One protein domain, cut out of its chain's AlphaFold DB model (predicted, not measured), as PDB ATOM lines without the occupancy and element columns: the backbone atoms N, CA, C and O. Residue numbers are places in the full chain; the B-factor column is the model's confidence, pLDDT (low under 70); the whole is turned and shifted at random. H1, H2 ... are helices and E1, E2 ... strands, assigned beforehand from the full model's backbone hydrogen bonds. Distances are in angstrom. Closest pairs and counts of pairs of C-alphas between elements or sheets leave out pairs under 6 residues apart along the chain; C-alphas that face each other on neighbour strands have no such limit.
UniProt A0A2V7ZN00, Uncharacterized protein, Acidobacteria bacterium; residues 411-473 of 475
ATOM      1  N   ARG A 411      20.033 -41.917  28.411       96.81
ATOM      2  CA  ARG A 411      20.240 -40.671  27.658       96.81
ATOM      3  C   ARG A 411      18.986 -39.798  27.705       96.81
ATOM      4  O   ARG A 411      19.070 -38.649  28.133       96.81
ATOM      5  N   ASP A 412      17.840 -40.352  27.313       96.69
ATOM      6  CA  ASP A 412      16.577 -39.608  27.245       96.69
ATOM      7  C   ASP A 412      16.176 -39.053  28.620       96.69
ATOM      8  O   ASP A 412      15.690 -37.928  28.729       96.69
ATOM      9  N   ALA A 413      16.421 -39.813  29.694       96.19
ATOM     10  CA  ALA A 413      16.148 -39.373  31.057       96.19
ATOM     11  C   ALA A 413      17.039 -38.197  31.492       96.19
ATOM     12  O   ALA A 413      16.528 -37.238  32.075       96.19
ATOM     13  N   VAL A 414      18.339 -38.238  31.182       94.88
ATOM     14  CA  VAL A 414      19.277 -37.138  31.466       94.88
ATOM     15  C   VAL A 414      18.885 -35.885  30.685       94.88
ATOM     16  O   VAL A 414      18.777 -34.803  31.264       94.88
ATOM     17  N   GLU A 415      18.626 -36.013  29.382       94.31
ATOM     18  CA  GLU A 415      18.210 -34.884  28.539       94.31
ATOM     19  C   GLU A 415      16.898 -34.266  29.030       94.31
ATOM     20  O   GLU A 415      16.757 -33.040  29.062       94.31
ATOM     21  N   GLN A 416      15.949 -35.096  29.466       94.56
ATOM     22  CA  GLN A 416      14.682 -34.629  30.010       94.56
ATOM     23  C   GLN A 416      14.851 -33.906  31.352       94.56
ATOM     24  O   GLN A 416      14.217 -32.870  31.563       94.56
ATOM     25  N   GLU A 417      15.708 -34.397  32.247       92.81
ATOM     26  CA  GLU A 417      15.994 -33.729  33.521       92.81
ATOM     27  C   GLU A 417      16.627 -32.350  33.297       92.81
ATOM     28  O   GLU A 417      16.196 -31.353  33.890       92.81
ATOM     29  N   VAL A 418      17.578 -32.259  32.361       92.31
ATOM     30  CA  VAL A 418      18.177 -30.980  31.963       92.31
ATOM     31  C   VAL A 418      17.126 -30.055  31.351       92.31
ATOM     32  O   VAL A 418      17.040 -28.893  31.750       92.31
ATOM     33  N   ARG A 419      16.273 -30.554  30.447       92.62
ATOM     34  CA  ARG A 419      15.194 -29.771  29.817       92.62
ATOM     35  C   ARG A 419      14.243 -29.172  30.853       92.62
ATOM     36  O   ARG A 419      13.920 -27.987  30.776       92.62
ATOM     37  N   VAL A 420      13.825 -29.964  31.840       92.06
ATOM     38  CA  VAL A 420      12.954 -29.500  32.932       92.06
ATOM     39  C   VAL A 420      13.657 -28.433  33.770       92.06
ATOM     40  O   VAL A 420      13.061 -27.389  34.043       92.06
ATOM     41  N   LYS A 421      14.930 -28.637  34.131       89.50
ATOM     42  CA  LYS A 421      15.696 -27.662  34.921       89.50
ATOM     43  C   LYS A 421      15.871 -26.332  34.186       89.50
ATOM     44  O   LYS A 421      15.669 -25.273  34.777       89.50
ATOM     45  N   VAL A 422      16.206 -26.390  32.897       88.94
ATOM     46  CA  VAL A 422      16.357 -25.217  32.025       88.94
ATOM     47  C   VAL A 422      15.055 -24.427  31.958       88.94
ATOM     48  O   VAL A 422      15.080 -23.212  32.146       88.94
ATOM     49  N   ALA A 423      13.925 -25.108  31.753       88.44
ATOM     50  CA  ALA A 423      12.615 -24.469  31.678       88.44
ATOM     51  C   ALA A 423      12.202 -23.810  33.006       88.44
ATOM     52  O   ALA A 423      11.628 -22.725  33.000       88.44
ATOM     53  N   GLN A 424      12.511 -24.436  34.146       89.69
ATOM     54  CA  GLN A 424      12.155 -23.916  35.471       89.69
ATOM     55  C   GLN A 424      13.017 -22.732  35.916       89.69
ATOM     56  O   GLN A 424      12.521 -21.823  36.577       89.69
ATOM     57  N   SER A 425      14.314 -22.758  35.613       85.88
ATOM     58  CA  SER A 425      15.284 -21.789  36.142       85.88
ATOM     59  C   SER A 425      15.816 -20.815  35.084       85.88
ATOM     60  O   SER A 425      16.715 -20.034  35.379       85.88
ATOM     61  N   ASN A 426      15.256 -20.838  33.865       82.31
ATOM     62  CA  ASN A 426      15.644 -19.998  32.726       82.31
ATOM     63  C   ASN A 426      17.169 -19.994  32.481       82.31
ATOM     64  O   ASN A 426      17.814 -18.951  32.330       82.31
ATOM     65  N   CYS A 427      17.760 -21.190  32.518       80.00
ATOM     66  CA  CYS A 427      19.205 -21.384  32.452       80.00
ATOM     67  C   CYS A 427      19.722 -21.115  31.033       80.00
ATOM     68  O   CYS A 427      19.254 -21.728  30.079       80.00
ATOM     69  N   ARG A 428      20.742 -20.260  30.893       76.56
ATOM     70  CA  ARG A 428      21.467 -20.083  29.620       76.56
ATOM     71  C   ARG A 428      22.616 -21.073  29.443       76.56
ATOM     72  O   ARG A 428      22.988 -21.376  28.316       76.56
ATOM     73  N   SER A 429      23.168 -21.556  30.552       81.50
ATOM     74  CA  SER A 429      24.240 -22.544  30.605       81.50
ATOM     75  C   SER A 429      23.963 -23.537  31.731       81.50
ATOM     76  O   SER A 429      23.418 -23.165  32.779       81.50
ATOM     77  N   VAL A 430      24.311 -24.803  31.510       86.56
ATOM     78  CA  VAL A 430      24.107 -25.881  32.489       86.56
ATOM     79  C   VAL A 430      25.421 -26.614  32.733       86.56
ATOM     80  O   VAL A 430      26.219 -26.769  31.815       86.56
ATOM     81  N   ALA A 431      25.651 -27.075  33.960       87.38
ATOM     82  CA  ALA A 431      26.623 -28.122  34.259       87.38
ATOM     83  C   ALA A 431      25.875 -29.406  34.626       87.38
ATOM     84  O   ALA A 431      24.994 -29.378  35.485       87.38
ATOM     85  N   VAL A 432      26.233 -30.521  33.990       88.44
ATOM     86  CA  VAL A 432      25.713 -31.848  34.340       88.44
ATOM     87  C   VAL A 432      26.809 -32.596  35.087       88.44
ATOM     88  O   VAL A 432      27.842 -32.933  34.510       88.44
ATOM     89  N   LEU A 433      26.605 -32.822  36.380       88.31
ATOM     90  CA  LEU A 433      27.514 -33.604  37.212       88.31
ATOM     91  C   LEU A 433      27.119 -35.080  37.159       88.31
ATOM     92  O   LEU A 433      25.933 -35.404  37.191       88.31
ATOM     93  N   ASN A 434      28.125 -35.960  37.115       90.12
ATOM     94  CA  ASN A 434      27.970 -37.419  37.055       90.12
ATOM     95  C   ASN A 434      27.157 -37.917  35.849       90.12
ATOM     96  O   ASN A 434      26.418 -38.894  35.960       90.12
ATOM     97  N   ALA A 435      27.290 -37.257  34.693       91.50
ATOM     98  CA  ALA A 435      26.680 -37.751  33.464       91.50
ATOM     99  C   ALA A 435      27.150 -39.196  33.182       91.50
ATOM    100  O   ALA A 435      28.355 -39.467  33.255       91.50
ATOM    101  N   PRO A 436      26.231 -40.126  32.877       94.31
ATOM    102  CA  PRO A 436      26.577 -41.527  32.682       94.31
ATOM    103  C   PRO A 436      27.433 -41.708  31.423       94.31
ATOM    104  O   PRO A 436      27.079 -41.262  30.333       94.31
ATOM    105  N   ASP A 437      28.564 -42.398  31.568       94.75
ATOM    106  CA  ASP A 437      29.474 -42.711  30.461       94.75
ATOM    107  C   ASP A 437      28.925 -43.850  29.582       94.75
ATOM    108  O   ASP A 437      28.816 -43.719  28.359       94.75
ATOM    109  N   SER A 438      28.559 -44.966  30.213       95.00
ATOM    110  CA  SER A 438      28.058 -46.188  29.578       95.00
ATOM    111  C   SER A 438      27.170 -46.992  30.537       95.00
ATOM    112  O   SER A 438      27.245 -46.813  31.751       95.00
ATOM    113  N   ILE A 439      26.331 -47.871  29.986       94.19
ATOM    114  CA  ILE A 439      25.480 -48.835  30.699       94.19
ATOM    115  C   ILE A 439      25.761 -50.213  30.113       94.19
ATOM    116  O   ILE A 439      25.499 -50.423  28.931       94.19
ATOM    117  N   ASP A 440      26.311 -51.131  30.914       92.00
ATOM    118  CA  ASP A 440      26.624 -52.506  30.486       92.00
ATOM    119  C   ASP A 440      27.331 -52.553  29.114       92.00
ATOM    120  O   ASP A 440      26.975 -53.296  28.203       92.00
ATOM    121  N   GLY A 441      28.315 -51.668  28.940       91.38
ATOM    122  CA  GLY A 441      29.121 -51.549  27.727       91.38
ATOM    123  C   GLY A 441      28.509 -50.756  26.574       91.38
ATOM    124  O   GLY A 441      29.235 -50.370  25.654       91.38
ATOM    125  N   ALA A 442      27.220 -50.427  26.620       95.88
ATOM    126  CA  ALA A 442      26.602 -49.513  25.667       95.88
ATOM    127  C   ALA A 442      26.879 -48.053  26.059       95.88
ATOM    128  O   ALA A 442      26.644 -47.643  27.195       95.88
ATOM    129  N   TYR A 443      27.396 -47.248  25.131       96.81
ATOM    130  CA  TYR A 443      27.771 -45.859  25.416       96.81
ATOM    131  C   TYR A 443      26.545 -44.957  25.598       96.81
ATOM    132  O   TYR A 443      25.577 -45.090  24.856       96.81
ATOM    133  N   VAL A 444      26.613 -44.006  26.538       96.88
ATOM    134  CA  VAL A 444      25.588 -42.966  26.735       96.88
ATOM    135  C   VAL A 444      26.162 -41.593  26.386       96.88
ATOM    136  O   VAL A 444      25.922 -41.098  25.287       96.88
ATOM    137  N   PHE A 445      26.988 -41.022  27.268       95.88
ATOM    138  CA  PHE A 445      27.640 -39.720  27.083       95.88
ATOM    139  C   PHE A 445      29.155 -39.776  27.301       95.88
ATOM    140  O   PHE A 445      29.752 -38.792  27.734       95.88
ATOM    141  N   ARG A 446      29.792 -40.915  26.984       94.25
ATOM    142  CA  ARG A 446      31.262 -41.036  26.993       94.25
ATOM    143  C   ARG A 446      31.931 -39.856  26.288       94.25
ATOM    144  O   ARG A 446      32.900 -39.303  26.791       94.25
ATOM    145  N   ASN A 447      31.370 -39.474  25.145       91.00
ATOM    146  CA  ASN A 447      31.678 -38.252  24.422       91.00
ATOM    147  C   ASN A 447      30.364 -37.565  24.013       91.00
ATOM    148  O   ASN A 447      29.288 -38.150  24.127       91.00
ATOM    149  N   GLY A 448      30.428 -36.333  23.512       92.50
ATOM    150  CA  GLY A 448      29.289 -35.720  22.820       92.50
ATOM    151  C   GLY A 448      28.188 -35.116  23.697       92.50
ATOM    152  O   GLY A 448      27.178 -34.679  23.155       92.50
ATOM    153  N   LEU A 449      28.343 -35.061  25.029       94.06
ATOM    154  CA  LEU A 449      27.328 -34.473  25.923       94.06
ATOM    155  C   LEU A 449      27.021 -33.008  25.571       94.06
ATOM    156  O   LEU A 449      25.866 -32.588  25.599       94.06
ATOM    157  N   THR A 450      28.044 -32.227  25.220       91.94
ATOM    158  CA  THR A 450      27.886 -30.820  24.820       91.94
ATOM    159  C   THR A 450      27.013 -30.689  23.585       91.94
ATOM    160  O   THR A 450      26.096 -29.868  23.540       91.94
ATOM    161  N   GLU A 451      27.306 -31.495  22.575       94.06
ATOM    162  CA  GLU A 451      26.617 -31.524  21.298       94.06
ATOM    163  C   GLU A 451      25.187 -32.044  21.467       94.06
ATOM    164  O   GLU A 451      24.269 -31.465  20.886       94.06
ATOM    165  N   ALA A 452      24.980 -33.051  22.320       94.25
ATOM    166  CA  ALA A 452      23.663 -33.578  22.670       94.25
ATOM    167  C   ALA A 452      22.767 -32.499  23.287       94.25
ATOM    168  O   ALA A 452      21.686 -32.218  22.773       94.25
ATOM    169  N   LEU A 453      23.237 -31.816  24.337       92.50
ATOM    170  CA  LEU A 453      22.452 -30.774  25.007       92.50
ATOM    171  C   LEU A 453      22.178 -29.574  24.094       92.50
ATOM    172  O   LEU A 453      21.072 -29.028  24.110       92.50
ATOM    173  N   ARG A 454      23.141 -29.190  23.250       91.06
ATOM    174  CA  ARG A 454      22.938 -28.119  22.265       91.06
ATOM    175  C   ARG A 454      21.860 -28.496  21.254       91.06
ATOM    176  O   ARG A 454      21.016 -27.664  20.936       91.06
ATOM    177  N   ARG A 455      21.905 -29.727  20.748       90.12
ATOM    178  CA  ARG A 455      21.020 -30.218  19.691       90.12
ATOM    179  C   ARG A 455      19.607 -30.499  20.195       90.12
ATOM    180  O   ARG A 455      18.650 -30.051  19.573       90.12
ATOM    181  N   GLU A 456      19.487 -31.238  21.292       89.88
ATOM    182  CA  GLU A 456      18.211 -31.812  21.736       89.88
ATOM    183  C   GLU A 456      17.500 -30.934  22.777       89.88
ATOM    184  O   GLU A 456      16.267 -30.921  22.841       89.88
ATOM    185  N   VAL A 457      18.257 -30.170  23.575       86.19
ATOM    186  CA  VAL A 457      17.717 -29.292  24.633       86.19
ATOM    187  C   VAL A 457      17.827 -27.804  24.276       86.19
ATOM    188  O   VAL A 457      17.031 -27.002  24.758       86.19
ATOM    189  N   GLY A 458      18.767 -27.420  23.407       85.00
ATOM    190  CA  GLY A 458      18.984 -26.028  23.001       85.00
ATOM    191  C   GLY A 458      19.854 -25.220  23.970       85.00
ATOM    192  O   GLY A 458      19.740 -23.997  24.010       85.00
ATOM    193  N   VAL A 459      20.703 -25.880  24.767       81.88
ATOM    194  CA  VAL A 459      21.529 -25.233  25.806       81.88
ATOM    195  C   VAL A 459      22.993 -25.653  25.696       81.88
ATOM    196  O   VAL A 459      23.300 -26.787  25.338       81.88
ATOM    197  N   SER A 460      23.915 -24.740  26.011       79.31
ATOM    198  CA  SER A 460      25.351 -25.024  26.071       79.31
ATOM    199  C   SER A 460      25.802 -25.464  27.471       79.31
ATOM    200  O   SER A 460      25.313 -24.977  28.494       79.31
ATOM    201  N   LEU A 461      26.785 -26.372  27.523       76.12
ATOM    202  CA  LEU A 461      27.502 -26.668  28.766       76.12
ATOM    203  C   LEU A 461      28.335 -25.456  29.193       76.12
ATOM    204  O   LEU A 461      28.983 -24.813  28.365       76.12
ATOM    205  N   ALA A 462      28.325 -25.149  30.488       71.12
ATOM    206  CA  ALA A 462      29.171 -24.103  31.051       71.12
ATOM    207  C   ALA A 462      30.629 -24.586  31.119       71.12
ATOM    208  O   ALA A 462      30.925 -25.532  31.845       71.12
ATOM    209  N   VAL A 463      31.535 -23.944  30.373       59.19
ATOM    210  CA  VAL A 463      32.962 -24.330  30.324       59.19
ATOM    211  C   VAL A 463      33.860 -23.364  31.112       59.19
ATOM    212  O   VAL A 463      34.906 -23.786  31.596       59.19
ATOM    213  N   THR A 464      33.470 -22.094  31.292       52.75
ATOM    214  CA  THR A 464      34.376 -21.063  31.850       52.75
ATOM    215  C   THR A 464      33.747 -20.078  32.845       52.75
ATOM    216  O   THR A 464      34.385 -19.792  33.852       52.75
ATOM    217  N   ASP A 465      32.506 -19.609  32.654       53.31
ATOM    218  CA  ASP A 465      31.932 -18.509  33.472       53.31
ATOM    219  C   ASP A 465      31.057 -18.957  34.659       53.31
ATOM    220  O   ASP A 465      30.282 -18.179  35.212       53.31
ATOM    221  N   GLY A 466      31.189 -20.215  35.080       58.22
ATOM    222  CA  GLY A 466      30.312 -20.818  36.083       58.22
ATOM    223  C   GLY A 466      28.919 -21.136  35.508       58.22
ATOM    224  O   GLY A 466      28.353 -20.363  34.735       58.22
ATOM    225  N   PRO A 467      28.346 -22.310  35.808       68.00
ATOM    226  CA  PRO A 467      27.023 -22.653  35.311       68.00
ATOM    227  C   PRO A 467      25.943 -21.803  35.984       68.00
ATOM    228  O   PRO A 467      25.912 -21.694  37.209       68.00
ATOM    229  N   ASN A 468      24.988 -21.294  35.200       73.81
ATOM    230  CA  ASN A 468      23.778 -20.688  35.768       73.81
ATOM    231  C   ASN A 468      22.927 -21.735  36.503       73.81
ATOM    232  O   ASN A 468      22.168 -21.394  37.407       73.81
ATOM    233  N   CYS A 469      23.045 -23.006  36.107       83.00
ATOM    234  CA  CYS A 469      22.315 -24.117  36.692       83.00
ATOM    235  C   CYS A 469      23.160 -25.388  36.731       83.00
ATOM    236  O   CYS A 469      23.781 -25.764  35.739       83.00
ATOM    237  N   THR A 470      23.098 -26.102  37.849       85.00
ATOM    238  CA  THR A 470      23.715 -27.423  37.991       85.00
ATOM    239  C   THR A 470      22.628 -28.488  38.056       85.00
ATOM    240  O   THR A 470      21.664 -28.351  38.815       85.00
ATOM    241  N   VAL A 471      22.786 -29.537  37.256       85.19
ATOM    242  CA  VAL A 471      22.005 -30.775  37.305       85.19
ATOM    243  C   VAL A 471      22.945 -31.867  37.787       85.19
ATOM    244  O   VAL A 471      24.041 -32.015  37.251       85.19
ATOM    245  N   VAL A 472      22.553 -32.601  38.821       85.50
ATOM    246  CA  VAL A 472      23.348 -33.710  39.352       85.50
ATOM    247  C   VAL A 472      22.604 -34.990  39.034       85.50
ATOM    248  O   VAL A 472      21.514 -35.211  39.551       85.50
ATOM    249  N   TRP A 473      23.186 -35.827  38.181       86.06
ATOM    250  CA  TRP A 473      22.608 -37.128  37.890       86.06
ATOM    251  C   TRP A 473      22.887 -38.083  39.059       86.06
ATOM    252  O   TRP A 473      24.034 -38.265  39.474       86.06
TER     253      TRP A 473
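Overview. This is residues 411 to 473 of the 475 residues of an uncharacterized protein of Acidobacteria bacterium (UniProt A0A2V7ZN00). The longer helix, H1, packs over a small sheet of two parallel strands, E1 and E2, and the shorter helix, H2, is set steeply to H1 on the side of E1. The unnamed stretch 434 to 448 reaches away from this core and folds back, making one end of the longest axis. The printed part has 63 residues, with two named helices and two named strands in the order H1, E1, H2, E2, a mixed class. It is compact, with a radius of gyration of the C-alphas of 11.2 A, and spans 34 by 23 by 20 A.

Along the chain. Find C-alpha 411 at (20.240, -40.671, 27.658); from there H1 runs 21.3 A to residue 425. E1 follows at residues 429 to 433, 13.3 A long, then H2 at residues 449 to 457, 11.0 A long. E2, residues 469 to 472, covers 10.0 A and ends at C-alpha 472 (23.348, -33.710, 39.352).

Arrangement. Look first at E1 and E2, parallel at 19 degrees, where N 431 and O 469 are 2.9 A apart and N 471 and O 431 2.8 A, within hydrogen-bond range. The closest C-alphas of H1 and E2 are those of Val 418 and Val 471, 6.6 A apart. H1 touches H2 with residues 415 to 419 alone, closest at the C-alphas of Arg 419 and Val 457, 5.8 A, with a steep tilt of 66 degrees, the same way. E1 and H2 are near each other, with 6 pairs of C-alphas within 10 A. E1, H2 and E2 form a strand-helix-strand unit, two parallel neighbour strands with a helix between them in the chain, and its crossover is left-handed. In H1 and H2 every O i to N i+4 pair is within hydrogen-bond range.

Size, cuts and confidence. The two C-alphas farthest apart, those of Asn 426 and Gly 441, are 34.7 A apart. The printed part has no cut. The link from H1 to E1 is tight, while those from E1 to H2 and from H2 to E2 are long. Look for low confidence at residues 463 to 467, which are under 70 in pLDDT.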